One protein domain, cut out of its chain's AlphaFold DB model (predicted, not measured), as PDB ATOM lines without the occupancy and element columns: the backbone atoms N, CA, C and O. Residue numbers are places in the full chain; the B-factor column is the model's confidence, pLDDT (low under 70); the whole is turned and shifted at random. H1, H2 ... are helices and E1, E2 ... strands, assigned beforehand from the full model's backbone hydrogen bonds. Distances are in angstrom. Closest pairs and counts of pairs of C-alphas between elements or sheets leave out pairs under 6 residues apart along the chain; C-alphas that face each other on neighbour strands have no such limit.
ATOM      1  N   VAL A 441      22.920 141.230 154.330       93.44
ATOM      2  CA  VAL A 441      21.888 141.336 153.298       93.44
ATOM      3  C   VAL A 441      21.389 142.769 153.231       93.44
ATOM      4  O   VAL A 441      20.978 143.354 154.232       93.44
ATOM      5  N   ILE A 442      21.415 143.338 152.025       95.12
ATOM      6  CA  ILE A 442      20.972 144.707 151.758       95.12
ATOM      7  C   ILE A 442      19.839 144.674 150.737       95.12
ATOM      8  O   ILE A 442      19.944 144.038 149.688       95.12
ATOM      9  N   SER A 443      18.753 145.396 151.014       96.31
ATOM     10  CA  SER A 443      17.687 145.626 150.038       96.31
ATOM     11  C   SER A 443      17.228 147.078 150.060       96.31
ATOM     12  O   SER A 443      17.059 147.671 151.120       96.31
ATOM     13  N   LYS A 444      17.011 147.655 148.877       96.06
ATOM     14  CA  LYS A 444      16.545 149.034 148.708       96.06
ATOM     15  C   LYS A 444      15.181 149.030 148.040       96.06
ATOM     16  O   LYS A 444      15.016 148.480 146.952       96.06
ATOM     17  N   VAL A 445      14.208 149.674 148.674       96.44
ATOM     18  CA  VAL A 445      12.869 149.881 148.111       96.44
ATOM     19  C   VAL A 445      12.539 151.366 148.073       96.44
ATOM     20  O   VAL A 445      13.081 152.153 148.845       96.44
ATOM     21  N   SER A 446      11.645 151.753 147.163       95.31
ATOM     22  CA  SER A 446      11.122 153.118 147.095       95.31
ATOM     23  C   SER A 446       9.603 153.119 147.082       95.31
ATOM     24  O   SER A 446       8.981 152.217 146.517       95.31
ATOM     25  N   MET A 447       9.006 154.143 147.683       95.88
ATOM     26  CA  MET A 447       7.571 154.396 147.610       95.88
ATOM     27  C   MET A 447       7.300 155.876 147.361       95.88
ATOM     28  O   MET A 447       8.009 156.734 147.881       95.88
ATOM     29  N   VAL A 448       6.268 156.178 146.573       97.31
ATOM     30  CA  VAL A 448       5.842 157.561 146.330       97.31
ATOM     31  C   VAL A 448       4.969 158.012 147.502       97.31
ATOM     32  O   VAL A 448       3.944 157.390 147.776       97.31
ATOM     33  N   LEU A 449       5.388 159.067 148.201       96.62
ATOM     34  CA  LEU A 449       4.660 159.666 149.322       96.62
ATOM     35  C   LEU A 449       3.589 160.644 148.837       96.62
ATOM     36  O   LEU A 449       2.455 160.615 149.313       96.62
ATOM     37  N   SER A 450       3.952 161.501 147.885       97.31
ATOM     38  CA  SER A 450       3.063 162.528 147.348       97.31
ATOM     39  C   SER A 450       3.481 162.972 145.954       97.31
ATOM     40  O   SER A 450       4.648 162.846 145.591       97.31
ATOM     41  N   ASP A 451       2.551 163.557 145.202       97.38
ATOM     42  CA  ASP A 451       2.860 164.292 143.974       97.38
ATOM     43  C   ASP A 451       2.055 165.600 143.849       97.38
ATOM     44  O   ASP A 451       1.027 165.743 144.521       97.38
ATOM     45  N   PRO A 452       2.488 166.562 143.007       96.56
ATOM     46  CA  PRO A 452       1.841 167.874 142.902       96.56
ATOM     47  C   PRO A 452       0.393 167.853 142.385       96.56
ATOM     48  O   PRO A 452      -0.323 168.841 142.534       96.56
ATOM     49  N   VAL A 453      -0.043 166.761 141.753       96.62
ATOM     50  CA  VAL A 453      -1.362 166.622 141.119       96.62
ATOM     51  C   VAL A 453      -2.332 165.858 142.017       96.62
ATOM     52  O   VAL A 453      -3.469 166.288 142.202       96.62
ATOM     53  N   ASN A 454      -1.905 164.724 142.573       95.00
ATOM     54  CA  ASN A 454      -2.760 163.819 143.342       95.00
ATOM     55  C   ASN A 454      -2.567 163.958 144.864       95.00
ATOM     56  O   ASN A 454      -3.279 163.311 145.641       95.00
ATOM     57  N   GLY A 455      -1.626 164.795 145.316       95.31
ATOM     58  CA  GLY A 455      -1.272 164.904 146.730       95.31
ATOM     59  C   GLY A 455      -0.829 163.544 147.264       95.31
ATOM     60  O   GLY A 455      -0.037 162.861 146.626       95.31
ATOM     61  N   THR A 456      -1.366 163.117 148.407       96.00
ATOM     62  CA  THR A 456      -1.110 161.789 149.001       96.00
ATOM     63  C   THR A 456      -2.085 160.704 148.525       96.00
ATOM     64  O   THR A 456      -1.978 159.547 148.932       96.00
ATOM     65  N   ASN A 457      -3.073 161.044 147.690       95.19
ATOM     66  CA  ASN A 457      -4.118 160.116 147.261       95.19
ATOM     67  C   ASN A 457      -3.739 159.465 145.927       95.19
ATOM     68  O   ASN A 457      -3.913 160.067 144.877       95.19
ATOM     69  N   ASN A 458      -3.283 158.206 145.954       93.81
ATOM     70  CA  ASN A 458      -2.797 157.481 144.764       93.81
ATOM     71  C   ASN A 458      -1.679 158.235 144.008       93.81
ATOM     72  O   ASN A 458      -1.796 158.450 142.793       93.81
ATOM     73  N   PRO A 459      -0.602 158.632 144.713       96.88
ATOM     74  CA  PRO A 459       0.433 159.460 144.130       96.88
ATOM     75  C   PRO A 459       1.191 158.736 143.012       96.88
ATOM     76  O   PRO A 459       1.336 157.508 143.007       96.88
ATOM     77  N   LYS A 460       1.675 159.506 142.039       95.69
ATOM     78  CA  LYS A 460       2.404 159.049 140.852       95.69
ATOM     79  C   LYS A 460       3.835 159.572 140.869       95.69
ATOM     80  O   LYS A 460       4.104 160.664 141.347       95.69
ATOM     81  N   ARG A 461       4.760 158.803 140.290       95.75
ATOM     82  CA  ARG A 461       6.163 159.208 140.110       95.75
ATOM     83  C   ARG A 461       6.291 160.177 138.923       95.75
ATOM     84  O   ARG A 461       6.750 159.783 137.856       95.75
ATOM     85  N   ILE A 462       5.798 161.401 139.098       95.50
ATOM     86  CA  ILE A 462       5.865 162.517 138.136       95.50
ATOM     87  C   ILE A 462       6.807 163.619 138.664       95.50
ATOM     88  O   ILE A 462       7.122 163.581 139.853       95.50
ATOM     89  N   PRO A 463       7.244 164.592 137.840       97.38
ATOM     90  CA  PRO A 463       8.017 165.743 138.313       97.38
ATOM     91  C   PRO A 463       7.375 166.429 139.526       97.38
ATOM     92  O   PRO A 463       6.154 166.616 139.576       97.38
ATOM     93  N   GLY A 464       8.193 166.749 140.524       95.44
ATOM     94  CA  GLY A 464       7.799 167.263 141.836       95.44
ATOM     95  C   GLY A 464       7.295 166.211 142.833       95.44
ATOM     96  O   GLY A 464       6.974 166.567 143.967       95.44
ATOM     97  N   ALA A 465       7.196 164.930 142.460       97.25
ATOM     98  CA  ALA A 465       6.781 163.877 143.388       97.25
ATOM     99  C   ALA A 465       7.858 163.591 144.438       97.25
ATOM    100  O   ALA A 465       9.037 163.499 144.110       97.25
ATOM    101  N   VAL A 466       7.444 163.379 145.686       97.12
ATOM    102  CA  VAL A 466       8.335 163.016 146.793       97.12
ATOM    103  C   VAL A 466       8.287 161.507 146.997       97.12
ATOM    104  O   VAL A 466       7.216 160.918 147.158       97.12
ATOM    105  N   LEU A 467       9.453 160.876 147.003       97.31
ATOM    106  CA  LEU A 467       9.642 159.460 147.268       97.31
ATOM    107  C   LEU A 467      10.347 159.268 148.603       97.31
ATOM    108  O   LEU A 467      11.174 160.080 149.001       97.31
ATOM    109  N   ARG A 468      10.059 158.147 149.258       96.69
ATOM    110  CA  ARG A 468      10.851 157.631 150.371       96.69
ATOM    111  C   ARG A 468      11.634 156.422 149.902       96.69
ATOM    112  O   ARG A 468      11.031 155.500 149.346       96.69
ATOM    113  N   TYR A 469      12.931 156.419 150.160       97.06
ATOM    114  CA  TYR A 469      13.750 155.221 150.082       97.06
ATOM    115  C   TYR A 469      13.855 154.587 151.468       97.06
ATOM    116  O   TYR A 469      13.999 155.287 152.468       97.06
ATOM    117  N   ASP A 470      13.749 153.263 151.516       97.12
ATOM    118  CA  ASP A 470      14.084 152.457 152.687       97.12
ATOM    119  C   ASP A 470      15.172 151.458 152.249       97.12
ATOM    120  O   ASP A 470      14.917 150.602 151.393       97.12
ATOM    121  N   ILE A 471      16.376 151.581 152.810       97.69
ATOM    122  CA  ILE A 471      17.476 150.623 152.642       97.69
ATOM    123  C   ILE A 471      17.507 149.752 153.894       97.69
ATOM    124  O   ILE A 471      17.922 150.214 154.951       97.69
ATOM    125  N   LEU A 472      17.031 148.513 153.790       97.19
ATOM    126  CA  LEU A 472      17.157 147.512 154.845       97.19
ATOM    127  C   LEU A 472      18.557 146.908 154.790       97.19
ATOM    128  O   LEU A 472      18.964 146.421 153.734       97.19
ATOM    129  N   VAL A 473      19.225 146.888 155.934       97.19
ATOM    130  CA  VAL A 473      20.481 146.179 156.167       97.19
ATOM    131  C   VAL A 473      20.227 145.169 157.280       97.19
ATOM    132  O   VAL A 473      19.737 145.543 158.346       97.19
ATOM    133  N   ALA A 474      20.518 143.896 157.031       95.44
ATOM    134  CA  ALA A 474      20.371 142.812 157.997       95.44
ATOM    135  C   ALA A 474      21.658 141.987 158.074       95.44
ATOM    136  O   ALA A 474      22.318 141.795 157.053       95.44
ATOM    137  N   ASN A 475      21.994 141.497 159.266       92.88
ATOM    138  CA  ASN A 475      23.046 140.506 159.463       92.88
ATOM    139  C   ASN A 475      22.396 139.137 159.686       92.88
ATOM    140  O   ASN A 475      21.839 138.875 160.746       92.88
ATOM    141  N   GLU A 476      22.433 138.285 158.665       88.69
ATOM    142  CA  GLU A 476      21.930 136.906 158.725       88.69
ATOM    143  C   GLU A 476      22.987 135.923 159.261       88.69
ATOM    144  O   GLU A 476      22.706 134.741 159.451       88.69
ATOM    145  N   GLY A 477      24.222 136.388 159.468       84.19
ATOM    146  CA  GLY A 477      25.314 135.593 160.021       84.19
ATOM    147  C   GLY A 477      25.385 135.713 161.538       84.19
ATOM    148  O   GLY A 477      25.013 136.738 162.103       84.19
ATOM    149  N   MET A 478      25.896 134.679 162.205       78.19
ATOM    150  CA  MET A 478      26.090 134.687 163.662       78.19
ATOM    151  C   MET A 478      27.236 135.604 164.100       78.19
ATOM    152  O   MET A 478      27.240 136.103 165.223       78.19
ATOM    153  N   GLY A 479      28.214 135.809 163.219       80.00
ATOM    154  CA  GLY A 479      29.349 136.676 163.467       80.00
ATOM    155  C   GLY A 479      28.930 138.138 163.574       80.00
ATOM    156  O   GLY A 479      28.001 138.604 162.913       80.00
ATOM    157  N   VAL A 480      29.649 138.860 164.420       84.88
ATOM    158  CA  VAL A 480      29.432 140.272 164.733       84.88
ATOM    159  C   VAL A 480      30.478 141.077 163.947       84.88
ATOM    160  O   VAL A 480      31.666 140.817 164.124       84.88
ATOM    161  N   PRO A 481      30.095 142.013 163.054       87.12
ATOM    162  CA  PRO A 481      31.051 142.886 162.377       87.12
ATOM    163  C   PRO A 481      31.873 143.723 163.365       87.12
ATOM    164  O   PRO A 481      31.391 144.069 164.446       87.12
ATOM    165  N   ASP A 482      33.085 144.112 162.970       85.69
ATOM    166  CA  ASP A 482      33.916 145.016 163.770       85.69
ATOM    167  C   ASP A 482      33.186 146.343 164.033       85.69
ATOM    168  O   ASP A 482      32.462 146.860 163.172       85.69
ATOM    169  N   ALA A 483      33.382 146.918 165.221       86.12
ATOM    170  CA  ALA A 483      32.753 148.184 165.587       86.12
ATOM    171  C   ALA A 483      33.139 149.302 164.599       86.12
ATOM    172  O   ALA A 483      34.313 149.489 164.281       86.12
ATOM    173  N   GLY A 484      32.141 150.045 164.106       84.69
ATOM    174  CA  GLY A 484      32.340 151.122 163.127       84.69
ATOM    175  C   GLY A 484      32.743 150.672 161.713       84.69
ATOM    176  O   GLY A 484      33.129 151.510 160.903       84.69
ATOM    177  N   SER A 485      32.667 149.375 161.387       91.38
ATOM    178  CA  SER A 485      33.009 148.865 160.046       91.38
ATOM    179  C   SER A 485      31.857 148.924 159.033       91.38
ATOM    180  O   SER A 485      32.068 148.715 157.835       91.38
ATOM    181  N   ILE A 486      30.632 149.214 159.485       93.94
ATOM    182  CA  ILE A 486      29.453 149.293 158.621       93.94
ATOM    183  C   ILE A 486      29.386 150.673 157.963       93.94
ATOM    184  O   ILE A 486      29.080 151.667 158.612       93.94
ATOM    185  N   VAL A 487      29.619 150.712 156.649       95.06
ATOM    186  CA  VAL A 487      29.493 151.919 155.819       95.06
ATOM    187  C   VAL A 487      28.514 151.644 154.681       95.06
ATOM    188  O   VAL A 487      28.750 150.770 153.845       95.06
ATOM    189  N   ILE A 488      27.419 152.402 154.618       95.81
ATOM    190  CA  ILE A 488      26.464 152.361 153.505       95.81
ATOM    191  C   ILE A 488      26.686 153.580 152.630       95.81
ATOM    192  O   ILE A 488      26.578 154.706 153.092       95.81
ATOM    193  N   THR A 489      26.976 153.357 151.353       95.75
ATOM    194  CA  THR A 489      27.034 154.425 150.352       95.75
ATOM    195  C   THR A 489      25.943 154.198 149.322       95.75
ATOM    196  O   THR A 489      25.861 153.122 148.727       95.75
ATOM    197  N   ASP A 490      25.112 155.212 149.111       96.38
ATOM    198  CA  ASP A 490      24.014 155.177 148.159       96.38
ATOM    199  C   ASP A 490      24.078 156.375 147.210       96.38
ATOM    200  O   ASP A 490      23.928 157.525 147.622       96.38
ATOM    201  N   ALA A 491      24.296 156.096 145.926       95.81
ATOM    202  CA  ALA A 491      24.251 157.112 144.884       95.81
ATOM    203  C   ALA A 491      22.798 157.463 144.537       95.81
ATOM    204  O   ALA A 491      21.961 156.578 144.303       95.81
ATOM    205  N   LEU A 492      22.511 158.760 144.465       94.06
ATOM    206  CA  LEU A 492      21.237 159.267 143.982       94.06
ATOM    207  C   LEU A 492      21.229 159.225 142.444       94.06
ATOM    208  O   LEU A 492      22.160 159.720 141.810       94.06
ATOM    209  N   PRO A 493      20.209 158.610 141.819       91.69
ATOM    210  CA  PRO A 493      20.053 158.660 140.369       91.69
ATOM    211  C   PRO A 493      19.823 160.086 139.860       91.69
ATOM    212  O   PRO A 493      19.139 160.863 140.524       91.69
ATOM    213  N   ASP A 494      20.276 160.372 138.638       91.19
ATOM    214  CA  ASP A 494      19.989 161.633 137.945       91.19
ATOM    215  C   ASP A 494      18.477 161.944 137.909       91.19
ATOM    216  O   ASP A 494      17.639 161.052 137.713       91.19
ATOM    217  N   GLY A 495      18.131 163.228 138.036       93.06
ATOM    218  CA  GLY A 495      16.742 163.697 138.052       93.06
ATOM    219  C   GLY A 495      16.032 163.502 139.396       93.06
ATOM    220  O   GLY A 495      14.796 163.455 139.433       93.06
ATOM    221  N   LEU A 496      16.796 163.309 140.476       96.06
ATOM    222  CA  LEU A 496      16.316 163.293 141.851       96.06
ATOM    223  C   LEU A 496      17.101 164.299 142.699       96.06
ATOM    224  O   LEU A 496      18.325 164.244 142.737       96.06
ATOM    225  N   SER A 497      16.385 165.118 143.464       97.25
ATOM    226  CA  SER A 497      16.949 166.001 144.493       97.25
ATOM    227  C   SER A 497      16.749 165.410 145.893       97.25
ATOM    228  O   SER A 497      15.674 164.865 146.177       97.25
ATOM    229  N   LEU A 498      17.727 165.537 146.798       97.81
ATOM    230  CA  LEU A 498      17.556 165.147 148.207       97.81
ATOM    231  C   LEU A 498      16.535 166.077 148.872       97.81
ATOM    232  O   LEU A 498      16.627 167.288 148.732       97.81
ATOM    233  N   VAL A 499      15.568 165.543 149.615       97.69
ATOM    234  CA  VAL A 499      14.652 166.379 150.409       97.69
ATOM    235  C   VAL A 499      15.314 166.735 151.736       97.69
ATOM    236  O   VAL A 499      15.796 165.837 152.423       97.69
ATOM    237  N   LEU A 500      15.261 168.015 152.108       96.00
ATOM    238  CA  LEU A 500      15.738 168.550 153.384       96.00
ATOM    239  C   LEU A 500      14.526 168.941 154.247       96.00
ATOM    240  O   LEU A 500      13.936 170.004 154.042       96.00
ATOM    241  N   PRO A 501      14.066 168.066 155.159       89.19
ATOM    242  CA  PRO A 501      12.903 168.347 155.991       89.19
ATOM    243  C   PRO A 501      13.203 169.461 157.001       89.19
ATOM    244  O   PRO A 501      14.308 169.561 157.516       89.19
ATOM    245  N   ALA A 502      12.200 170.278 157.327       85.75
ATOM    246  CA  ALA A 502      12.371 171.370 158.292       85.75
ATOM    247  C   ALA A 502      12.376 170.906 159.764       85.75
ATOM    248  O   ALA A 502      12.926 171.597 160.615       85.75
ATOM    249  N   ASP A 503      11.744 169.762 160.055       86.62
ATOM    250  CA  ASP A 503      11.441 169.304 161.421       86.62
ATOM    251  C   ASP A 503      12.044 167.921 161.759       86.62
ATOM    252  O   ASP A 503      11.743 167.359 162.813       86.62
ATOM    253  N   GLU A 504      12.836 167.326 160.864       89.31
ATOM    254  CA  GLU A 504      13.465 166.011 161.058       89.31
ATOM    255  C   GLU A 504      14.751 165.889 160.230       89.31
ATOM    256  O   GLU A 504      14.911 166.573 159.218       89.31
ATOM    257  N   ASP A 505      15.633 164.974 160.631       94.31
ATOM    258  CA  ASP A 505      16.870 164.696 159.905       94.31
ATOM    259  C   ASP A 505      16.574 164.133 158.506       94.31
ATOM    260  O   ASP A 505      15.675 163.305 158.309       94.31
ATOM    261  N   ALA A 506      17.357 164.558 157.509       94.19
ATOM    262  CA  ALA A 506      17.165 164.136 156.118       94.19
ATOM    263  C   ALA A 506      17.390 162.625 155.917       94.19
ATOM    264  O   ALA A 506      16.829 162.020 154.995       94.19
ATOM    265  N   VAL A 507      18.185 162.014 156.799       97.06
ATOM    266  CA  VAL A 507      18.488 160.583 156.834       97.06
ATOM    267  C   VAL A 507      18.271 160.083 158.256       97.06
ATOM    268  O   VAL A 507      18.810 160.637 159.204       97.06
ATOM    269  N   THR A 508      17.494 159.015 158.407       96.25
ATOM    270  CA  THR A 508      17.186 158.415 159.713       96.25
ATOM    271  C   THR A 508      17.460 156.918 159.702       96.25
ATOM    272  O   THR A 508      17.301 156.256 158.672       96.25
ATOM    273  N   LEU A 509      17.835 156.376 160.859       97.19
ATOM    274  CA  LEU A 509      17.965 154.942 161.094       97.19
ATOM    275  C   LEU A 509      16.766 154.449 161.907       97.19
ATOM    276  O   LEU A 509      16.416 155.018 162.938       97.19
ATOM    277  N   VAL A 510      16.122 153.386 161.432       96.81
ATOM    278  CA  VAL A 510      15.012 152.724 162.125       96.81
ATOM    279  C   VAL A 510      15.411 151.290 162.434       96.81
ATOM    280  O   VAL A 510      15.595 150.495 161.513       96.81
ATOM    281  N   GLU A 511      15.500 150.956 163.716       96.94
ATOM    282  CA  GLU A 511      15.832 149.607 164.173       96.94
ATOM    283  C   GLU A 511      14.805 148.564 163.710       96.94
ATOM    284  O   GLU A 511      13.595 148.810 163.629       96.94
ATOM    285  N   GLY A 512      15.318 147.384 163.380       94.56
ATOM    286  CA  GLY A 512      14.547 146.197 163.058       94.56
ATOM    287  C   GLY A 512      14.090 145.440 164.301       94.56
ATOM    288  O   GLY A 512      14.105 145.925 165.432       94.56
ATOM    289  N   THR A 513      13.621 144.218 164.085       91.44
ATOM    290  CA  THR A 513      13.278 143.290 165.167       91.44
ATOM    291  C   THR A 513      13.717 141.892 164.732       91.44
ATOM    292  O   THR A 513      13.036 141.319 163.877       91.44
ATOM    293  N   PRO A 514      14.825 141.347 165.273       91.50
ATOM    294  CA  PRO A 514      15.678 141.899 166.345       91.50
ATOM    295  C   PRO A 514      16.430 143.205 165.991       91.50
ATOM    296  O   PRO A 514      16.677 143.458 164.806       91.50
ATOM    297  N   PRO A 515      16.758 144.052 166.991       93.38
ATOM    298  CA  PRO A 515      17.513 145.292 166.783       93.38
ATOM    299  C   PRO A 515      18.952 145.003 166.339       93.38
ATOM    300  O   PRO A 515      19.537 144.001 166.741       93.38
ATOM    301  N   SER A 516      19.520 145.892 165.524       94.12
ATOM    302  CA  SER A 516      20.912 145.854 165.074       94.12
ATOM    303  C   SER A 516      21.920 146.262 166.150       94.12
ATOM    304  O   SER A 516      23.084 145.894 166.030       94.12
ATOM    305  N   ASN A 517      21.482 146.992 167.185       94.00
ATOM    306  CA  ASN A 517      22.317 147.663 168.199       94.00
ATOM    307  C   ASN A 517      23.181 148.821 167.666       94.00
ATOM    308  O   ASN A 517      24.030 149.335 168.396       94.00
ATOM    309  N   LEU A 518      22.961 149.254 166.425       96.00
ATOM    310  CA  LEU A 518      23.593 150.448 165.881       96.00
ATOM    311  C   LEU A 518      22.777 151.698 166.216       96.00
ATOM    312  O   LEU A 518      21.555 151.665 166.366       96.00
ATOM    313  N   THR A 519      23.471 152.826 166.295       94.94
ATOM    314  CA  THR A 519      22.871 154.153 166.450       94.94
ATOM    315  C   THR A 519      23.318 155.061 165.316       94.94
ATOM    316  O   THR A 519      24.388 154.857 164.749       94.94
ATOM    317  N   LEU A 520      22.504 156.066 165.000       96.56
ATOM    318  CA  LEU A 520      22.827 157.081 164.006       96.56
ATOM    319  C   LEU A 520      22.715 158.467 164.637       96.56
ATOM    320  O   LEU A 520      21.627 158.835 165.085       96.56
ATOM    321  N   ASP A 521      23.812 159.216 164.634       96.12
ATOM    322  CA  ASP A 521      23.818 160.667 164.834       96.12
ATOM    323  C   ASP A 521      23.962 161.346 163.464       96.12
ATOM    324  O   ASP A 521      24.931 161.108 162.745       96.12
ATOM    325  N   PHE A 522      22.974 162.149 163.062       95.69
ATOM    326  CA  PHE A 522      22.946 162.742 161.724       95.69
ATOM    327  C   PHE A 522      24.166 163.628 161.445       95.69
ATOM    328  O   PHE A 522      24.701 163.579 160.338       95.69
ATOM    329  N   ASP A 523      24.642 164.382 162.438       94.00
ATOM    330  CA  ASP A 523      25.712 165.364 162.240       94.00
ATOM    331  C   ASP A 523      27.092 164.706 162.089       94.00
ATOM    332  O   ASP A 523      27.994 165.283 161.477       94.00
ATOM    333  N   THR A 524      27.286 163.512 162.660       94.88
ATOM    334  CA  THR A 524      28.590 162.825 162.657       94.88
ATOM    335  C   THR A 524      28.645 161.603 161.756       94.88
ATOM    336  O   THR A 524      29.717 161.283 161.239       94.88
ATOM    337  N   ASP A 525      27.519 160.916 161.567       96.81
ATOM    338  CA  ASP A 525      27.477 159.605 160.918       96.81
ATOM    339  C   ASP A 525      26.958 159.685 159.475       96.81
ATOM    340  O   ASP A 525      27.042 158.695 158.742       96.81
ATOM    341  N   VAL A 526      26.421 160.835 159.045       97.88
ATOM    342  CA  VAL A 526      25.895 161.053 157.690       97.88
ATOM    343  C   VAL A 526      26.743 162.082 156.955       97.88
ATOM    344  O   VAL A 526      27.005 163.173 157.446       97.88
ATOM    345  N   ALA A 527      27.154 161.740 155.738       98.12
ATOM    346  CA  ALA A 527      27.965 162.597 154.890       98.12
ATOM    347  C   ALA A 527      27.460 162.569 153.444       98.12
ATOM    348  O   ALA A 527      26.959 161.548 152.966       98.12
ATOM    349  N   PHE A 528      27.601 163.678 152.719       98.44
ATOM    350  CA  PHE A 528      27.062 163.821 151.365       98.44
ATOM    351  C   PHE A 528      28.163 164.106 150.349       98.44
ATOM    352  O   PHE A 528      29.182 164.717 150.663       98.44
ATOM    353  N   SER A 529      27.939 163.676 149.110       98.31
ATOM    354  CA  SER A 529      28.765 164.046 147.961       98.31
ATOM    355  C   SER A 529      27.946 164.860 146.966       98.31
ATOM    356  O   SER A 529      26.751 164.618 146.804       98.31
ATOM    357  N   ASN A 530      28.607 165.793 146.283       97.56
ATOM    358  CA  ASN A 530      28.103 166.489 145.096       97.56
ATOM    359  C   ASN A 530      28.917 166.163 143.828       97.56
ATOM    360  O   ASN A 530      28.830 166.855 142.810       97.56
ATOM    361  N   GLN A 531      29.759 165.128 143.886       97.50
ATOM    362  CA  GLN A 531      30.616 164.728 142.777       97.50
ATOM    363  C   GLN A 531      29.858 163.843 141.774       97.50
ATOM    364  O   GLN A 531      28.885 163.175 142.137       97.50
ATOM    365  N   PRO A 532      30.306 163.766 140.509       93.00
ATOM    366  CA  PRO A 532      29.675 162.914 139.504       93.00
ATOM    367  C   PRO A 532      29.533 161.454 139.961       93.00
ATOM    368  O   PRO A 532      30.479 160.869 140.489       93.00
ATOM    369  N   ASN A 533      28.363 160.856 139.712       87.75
ATOM    370  CA  ASN A 533      28.005 159.484 140.108       87.75
ATOM    371  C   ASN A 533      28.093 159.199 141.621       87.75
ATOM    372  O   ASN A 533      28.205 158.034 142.006       87.75
ATOM    373  N   GLY A 534      28.085 160.228 142.475       92.12
ATOM    374  CA  GLY A 534      28.172 160.031 143.921       92.12
ATOM    375  C   GLY A 534      29.565 159.650 144.426       92.12
ATOM    376  O   GLY A 534      29.689 158.993 145.456       92.12
ATOM    377  N   ALA A 535      30.616 159.991 143.675       94.94
ATOM    378  CA  ALA A 535      31.999 159.686 144.038       94.94
ATOM    379  C   ALA A 535      32.465 160.464 145.293       94.94
ATOM    380  O   ALA A 535      31.930 161.530 145.579       94.94
ATOM    381  N   PRO A 536      33.486 159.999 146.033       94.62
ATOM    382  CA  PRO A 536      34.110 160.806 147.084       94.62
ATOM    383  C   PRO A 536      34.764 162.089 146.517       94.62
ATOM    384  O   PRO A 536      35.105 162.124 145.330       94.62
ATOM    385  N   PRO A 537      35.030 163.108 147.355       96.94
ATOM    386  CA  PRO A 537      34.839 163.129 148.812       96.94
ATOM    387  C   PRO A 537      33.368 163.256 149.246       96.94
ATOM    388  O   PRO A 537      32.519 163.695 148.477       96.94
ATOM    389  N   PHE A 538      33.090 162.836 150.484       97.38
ATOM    390  CA  PHE A 538      31.802 163.019 151.162       97.38
ATOM    391  C   PHE A 538      31.918 164.170 152.169       97.38
ATOM    392  O   PHE A 538      31.899 163.962 153.375       97.38
ATOM    393  N   ASP A 539      32.171 165.374 151.668       97.25
ATOM    394  CA  ASP A 539      32.381 166.592 152.459       97.25
ATOM    395  C   ASP A 539      31.411 167.718 152.066       97.25
ATOM    396  O   ASP A 539      31.610 168.879 152.432       97.25
ATOM    397  N   TYR A 540      30.362 167.381 151.311       98.00
ATOM    398  CA  TYR A 540      29.354 168.337 150.891       98.00
ATOM    399  C   TYR A 540      28.338 168.582 152.010       98.00
ATOM    400  O   TYR A 540      27.778 167.637 152.560       98.00
ATOM    401  N   ASP A 541      28.093 169.857 152.309       96.25
ATOM    402  CA  ASP A 541      27.060 170.313 153.238       96.25
ATOM    403  C   ASP A 541      25.795 170.673 152.436       96.25
ATOM    404  O   ASP A 541      25.860 171.605 151.621       96.25
ATOM    405  N   PRO A 542      24.682 169.925 152.576       96.50
ATOM    406  CA  PRO A 542      23.482 170.168 151.789       96.50
ATOM    407  C   PRO A 542      22.862 171.545 152.042       96.50
ATOM    408  O   PRO A 542      22.721 171.995 153.179       96.50
ATOM    409  N   VAL A 543      22.421 172.203 150.972       95.50
ATOM    410  CA  VAL A 543      21.816 173.536 151.012       95.50
ATOM    411  C   VAL A 543      20.445 173.507 150.348       95.50
ATOM    412  O   VAL A 543      20.312 173.144 149.183       95.50
ATOM    413  N   ASP A 544      19.423 173.960 151.077       93.75
ATOM    414  CA  ASP A 544      18.076 174.127 150.527       93.75
ATOM    415  C   ASP A 544      18.075 175.168 149.391       93.75
ATOM    416  O   ASP A 544      18.469 176.324 149.578       93.75
ATOM    417  N   ASP A 545      17.589 174.773 148.212       92.62
ATOM    418  CA  ASP A 545      17.417 175.637 147.036       92.62
ATOM    419  C   ASP A 545      16.264 176.659 147.176       92.62
ATOM    420  O   ASP A 545      15.994 177.449 146.264       92.62
ATOM    421  N   GLY A 546      15.586 176.658 148.327       91.25
ATOM    422  CA  GLY A 546      14.412 177.468 148.640       91.25
ATOM    423  C   GLY A 546      13.091 176.733 148.406       91.25
ATOM    424  O   GLY A 546      12.024 177.337 148.545       91.25
ATOM    425  N   SER A 547      13.138 175.450 148.042       90.25
ATOM    426  CA  SER A 547      11.974 174.593 147.813       90.25
ATOM    427  C   SER A 547      11.955 173.325 148.681       90.25
ATOM    428  O   SER A 547      11.145 172.425 148.427       90.25
ATOM    429  N   GLY A 548      12.801 173.268 149.713       93.69
ATOM    430  CA  GLY A 548      12.924 172.167 150.669       93.69
ATOM    431  C   GLY A 548      13.747 170.989 150.147       93.69
ATOM    432  O   GLY A 548      13.549 169.858 150.601       93.69
ATOM    433  N   VAL A 549      14.601 171.207 149.143       96.75
ATOM    434  CA  VAL A 549      15.446 170.160 148.551       96.75
ATOM    435  C   VAL A 549      16.833 170.688 148.211       96.75
ATOM    436  O   VAL A 549      17.028 171.892 148.075       96.75
ATOM    437  N   ASP A 550      17.756 169.762 147.978       97.62
ATOM    438  CA  ASP A 550      19.065 170.038 147.407       97.62
ATOM    439  C   ASP A 550      19.305 169.174 146.148       97.62
ATOM    440  O   ASP A 550      19.435 167.946 146.257       97.62
ATOM    441  N   PRO A 551      19.348 169.781 144.944       96.25
ATOM    442  CA  PRO A 551      19.644 169.083 143.691       96.25
ATOM    443  C   PRO A 551      21.139 168.783 143.481       96.25
ATOM    444  O   PRO A 551      21.486 168.061 142.547       96.25
ATOM    445  N   ALA A 552      22.041 169.362 144.280       96.88
ATOM    446  CA  ALA A 552      23.481 169.152 144.149       96.88
ATOM    447  C   ALA A 552      23.965 167.881 144.859       96.88
ATOM    448  O   ALA A 552      25.054 167.404 144.540       96.88
ATOM    449  N   VAL A 553      23.179 167.306 145.776       97.88
ATOM    450  CA  VAL A 553      23.512 166.024 146.412       97.88
ATOM    451  C   VAL A 553      23.423 164.892 145.387       97.88
ATOM    452  O   VAL A 553      22.364 164.616 144.829       97.88
ATOM    453  N   THR A 554      24.529 164.180 145.186       97.44
ATOM    454  CA  THR A 554      24.639 163.039 144.267       97.44
ATOM    455  C   THR A 554      24.826 161.702 144.985       97.44
ATOM    456  O   THR A 554      24.610 160.652 144.380       97.44
ATOM    457  N   ALA A 555      25.199 161.696 146.268       97.94
ATOM    458  CA  ALA A 555      25.205 160.495 147.104       97.94
ATOM    459  C   ALA A 555      25.105 160.806 148.596       97.94
ATOM    460  O   ALA A 555      25.465 161.892 149.050       97.94
ATOM    461  N   ILE A 556      24.672 159.789 149.336       98.12
ATOM    462  CA  ILE A 556      24.624 159.750 150.795       98.12
ATOM    463  C   ILE A 556      25.560 158.629 151.257       98.12
ATOM    464  O   ILE A 556      25.464 157.498 150.776       98.12
ATOM    465  N   GLN A 557      26.448 158.931 152.195       97.94
ATOM    466  CA  GLN A 557      27.222 157.957 152.952       97.94
ATOM    467  C   GLN A 557      26.746 157.967 154.401       97.94
ATOM    468  O   GLN A 557      26.543 159.025 154.987       97.94
ATOM    469  N   VAL A 558      26.559 156.780 154.966       97.75
ATOM    470  CA  VAL A 558      26.124 156.586 156.345       97.75
ATOM    471  C   VAL A 558      27.057 155.598 157.028       97.75
ATOM    472  O   VAL A 558      27.239 154.485 156.529       97.75
ATOM    473  N   THR A 559      27.604 155.991 158.174       96.81
ATOM    474  CA  THR A 559      28.514 155.187 159.000       96.81
ATOM    475  C   THR A 559      27.957 155.102 160.421       96.81
ATOM    476  O   THR A 559      28.374 155.874 161.279       96.81
ATOM    477  N   PRO A 560      26.976 154.219 160.687       96.06
ATOM    478  CA  PRO A 560      26.354 154.135 162.002       96.06
ATOM    479  C   PRO A 560      27.375 153.774 163.082       96.06
ATOM    480  O   PRO A 560      28.227 152.900 162.895       96.06
ATOM    481  N   SER A 561      27.240 154.405 164.241       94.25
ATOM    482  CA  SER A 561      28.054 154.111 165.413       94.25
ATOM    483  C   SER A 561      27.606 152.823 166.118       94.25
ATOM    484  O   SER A 561      26.422 152.481 166.148       94.25
ATOM    485  N   GLY A 562      28.561 152.121 166.734       91.38
ATOM    486  CA  GLY A 562      28.324 150.895 167.503       91.38
ATOM    487  C   GLY A 562      28.844 149.627 166.823       91.38
ATOM    488  O   GLY A 562      29.678 149.677 165.914       91.38
ATOM    489  N   GLN A 563      28.366 148.480 167.304       91.56
ATOM    490  CA  GLN A 563      28.704 147.159 166.783       91.56
ATOM    491  C   GLN A 563      27.416 146.422 166.412       91.56
ATOM    492  O   GLN A 563      26.524 146.270 167.247       91.56
ATOM    493  N   MET A 564      27.307 145.994 165.152       92.44
ATOM    494  CA  MET A 564      26.095 145.342 164.666       92.44
ATOM    495  C   MET A 564      25.973 143.935 165.249       92.44
ATOM    496  O   MET A 564      26.896 143.139 165.126       92.44
ATOM    497  N   ALA A 565      24.830 143.595 165.837       88.69
ATOM    498  CA  ALA A 565      24.600 142.253 166.361       88.69
ATOM    499  C   ALA A 565      24.619 141.172 165.257       88.69
ATOM    500  O   ALA A 565      24.247 141.422 164.106       88.69
ATOM    501  N   GLY A 566      25.037 139.960 165.624       85.62
ATOM    502  CA  GLY A 566      24.891 138.744 164.818       85.62
ATOM    503  C   GLY A 566      23.547 138.055 165.045       85.62
ATOM    504  O   GLY A 566      22.902 138.256 166.077       85.62
ATOM    505  N   ASP A 567      23.116 137.233 164.090       82.19
ATOM    506  CA  ASP A 567      21.921 136.397 164.216       82.19
ATOM    507  C   ASP A 567      22.137 135.331 165.294       82.19
ATOM    508  O   ASP A 567      22.632 134.237 165.045       82.19
ATOM    509  N   ALA A 568      21.750 135.659 166.524       68.31
ATOM    510  CA  ALA A 568      21.785 134.748 167.662       68.31
ATOM    511  C   ALA A 568      20.637 133.715 167.630       68.31
ATOM    512  O   ALA A 568      20.218 133.228 168.679       68.31
ATOM    513  N   GLY A 569      20.057 133.428 166.456       62.50
ATOM    514  CA  GLY A 569      18.999 132.434 166.271       62.50
ATOM    515  C   GLY A 569      17.582 132.916 166.578       62.50
ATOM    516  O   GLY A 569      16.641 132.122 166.553       62.50
ATOM    517  N   SER A 570      17.413 134.210 166.866       62.34
ATOM    518  CA  SER A 570      16.106 134.864 167.070       62.34
ATOM    519  C   SER A 570      15.609 135.616 165.826       62.34
ATOM    520  O   SER A 570      14.574 136.287 165.873       62.34
ATOM    521  N   GLY A 571      16.317 135.456 164.705       76.62
ATOM    522  CA  GLY A 571      16.127 136.200 163.470       76.62
ATOM    523  C   GLY A 571      17.214 137.257 163.296       76.62
ATOM    524  O   GLY A 571      17.888 137.644 164.246       76.62
ATOM    525  N   SER A 572      17.362 137.736 162.068       90.00
ATOM    526  CA  SER A 572      18.514 138.534 161.657       90.00
ATOM    527  C   SER A 572      18.422 139.985 162.160       90.00
ATOM    528  O   SER A 572      17.503 140.711 161.746       90.00
ATOM    529  N   PRO A 573      19.344 140.439 163.040       94.38
ATOM    530  CA  PRO A 573      19.428 141.829 163.469       94.38
ATOM    531  C   PRO A 573      19.484 142.770 162.276       94.38
ATOM    532  O   PRO A 573      20.212 142.527 161.310       94.38
ATOM    533  N   SER A 574      18.696 143.840 162.309       96.75
ATOM    534  CA  SER A 574      18.571 144.719 161.149       96.75
ATOM    535  C   SER A 574      18.246 146.157 161.510       96.75
ATOM    536  O   SER A 574      17.777 146.451 162.606       96.75
ATOM    537  N   PHE A 575      18.471 147.054 160.556       97.50
ATOM    538  CA  PHE A 575      18.004 148.434 160.587       97.50
ATOM    539  C   PHE A 575      17.608 148.881 159.178       97.50
ATOM    540  O   PHE A 575      17.970 148.265 158.171       97.50
ATOM    541  N   ARG A 576      16.836 149.963 159.092       97.75
ATOM    542  CA  ARG A 576      16.491 150.623 157.832       97.75
ATOM    543  C   ARG A 576      17.022 152.042 157.827       97.75
ATOM    544  O   ARG A 576      16.628 152.828 158.683       97.75
ATOM    545  N   LEU A 577      17.825 152.380 156.825       97.81
ATOM    546  CA  LEU A 577      18.094 153.775 156.495       97.81
ATOM    547  C   LEU A 577      16.938 154.331 155.679       97.81
ATOM    548  O   LEU A 577      16.496 153.718 154.702       97.81
ATOM    549  N   ARG A 578      16.455 155.499 156.084       97.06
ATOM    550  CA  ARG A 578      15.314 156.166 155.480       97.06
ATOM    551  C   ARG A 578      15.663 157.601 155.144       97.06
ATOM    552  O   ARG A 578      16.013 158.376 156.024       97.06
ATOM    553  N   PHE A 579      15.461 157.952 153.885       97.31
ATOM    554  CA  PHE A 579      15.589 159.316 153.387       97.31
ATOM    555  C   PHE A 579      14.558 159.566 152.287       97.31
ATOM    556  O   PHE A 579      13.927 158.634 151.761       97.31
ATOM    557  N   ARG A 580      14.337 160.839 151.963       97.62
ATOM    558  CA  ARG A 580      13.368 161.257 150.948       97.62
ATOM    559  C   ARG A 580      14.070 161.955 149.795       97.62
ATOM    560  O   ARG A 580      15.042 162.667 149.996       97.62
ATOM    561  N   VAL A 581      13.541 161.767 148.594       97.62
ATOM    562  CA  VAL A 581      13.979 162.494 147.399       97.62
ATOM    563  C   VAL A 581      12.778 163.066 146.665       97.62
ATOM    564  O   VAL A 581      11.671 162.534 146.780       97.62
ATOM    565  N   ARG A 582      12.990 164.114 145.877       97.44
ATOM    566  CA  ARG A 582      11.997 164.681 144.969       97.44
ATOM    567  C   ARG A 582      12.400 164.387 143.528       97.44
ATOM    568  O   ARG A 582      13.575 164.456 143.208       97.44
ATOM    569  N   VAL A 583      11.438 164.038 142.680       97.00
ATOM    570  CA  VAL A 583      11.649 163.967 141.225       97.00
ATOM    571  C   VAL A 583      11.736 165.386 140.681       97.00
ATOM    572  O   VAL A 583      10.844 166.180 140.975       97.00
ATOM    573  N   ASP A 584      12.774 165.680 139.905       93.44
ATOM    574  CA  ASP A 584      13.002 167.013 139.329       93.44
ATOM    575  C   ASP A 584      11.986 167.396 138.240       93.44
ATOM    576  O   ASP A 584      11.454 166.489 137.544       93.44
TER     577      ASP A 584
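AT A GLANCE: This is residues 441 to 584 of the 584 residues of the protein "DUF2341 domain-containing protein" of Gammaproteobacteria bacterium (UniProt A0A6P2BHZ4). With little regular structure, a long, strongly twisted sheet, E1, E2, E4, E5 and E8, has a small sheet, E3, E7 and E6, partly face to face with it, and long loops extend at both ends. The 144 printed residues hold one short helix, H1, and eight strands, in antiparallel pairs, mostly strand; 55 residues are in named elements. It is compact, radius of gyration of the C-alphas 16.0 A, spans 47 by 36 by 27 A.

IN THESE COORDINATES: E8, residues 574 to 583, is 28.6 A long and ends at C-alpha (11.649, 163.967, 141.225). E2 is residues 466 to 475, 29.7 A; E1, residues 441 to 450, 29.0 A, begins at (21.888, 141.336, 153.298). E4 is 496 to 499, E5 507 to 511, E3 488 to 491, E7 555 to 558, E6 526 to 529, H1 522 to 525.

HOW THE PARTS SIT: E8 has E2 on one side, N 467 and O 581 2.8 A apart, and E4 and E5 on the other, N 497 and O 582 2.9 A, N 508 and O 578 2.9 A. E1 and E2 are a hairpin, N 443 and O 472 2.9 A. E7 has E3 beside it, N 488 and O 558 2.8 A, and E6, N 527 and O 557 2.9 A. E5 and E7 are near each other. H1, too short for an O i to N i+4 pair, has 0 of 1 O i to N i+3 pairs within range.

THE WHOLE: The farthest C-alphas, Gly 546 and Gly 569, are 48.6 A apart. The printed part has no cut. The links E1 to E2, E2 to E3, E6 to E7 and E7 to E8 are long. Residues 568 to 570 are under pLDDT 70.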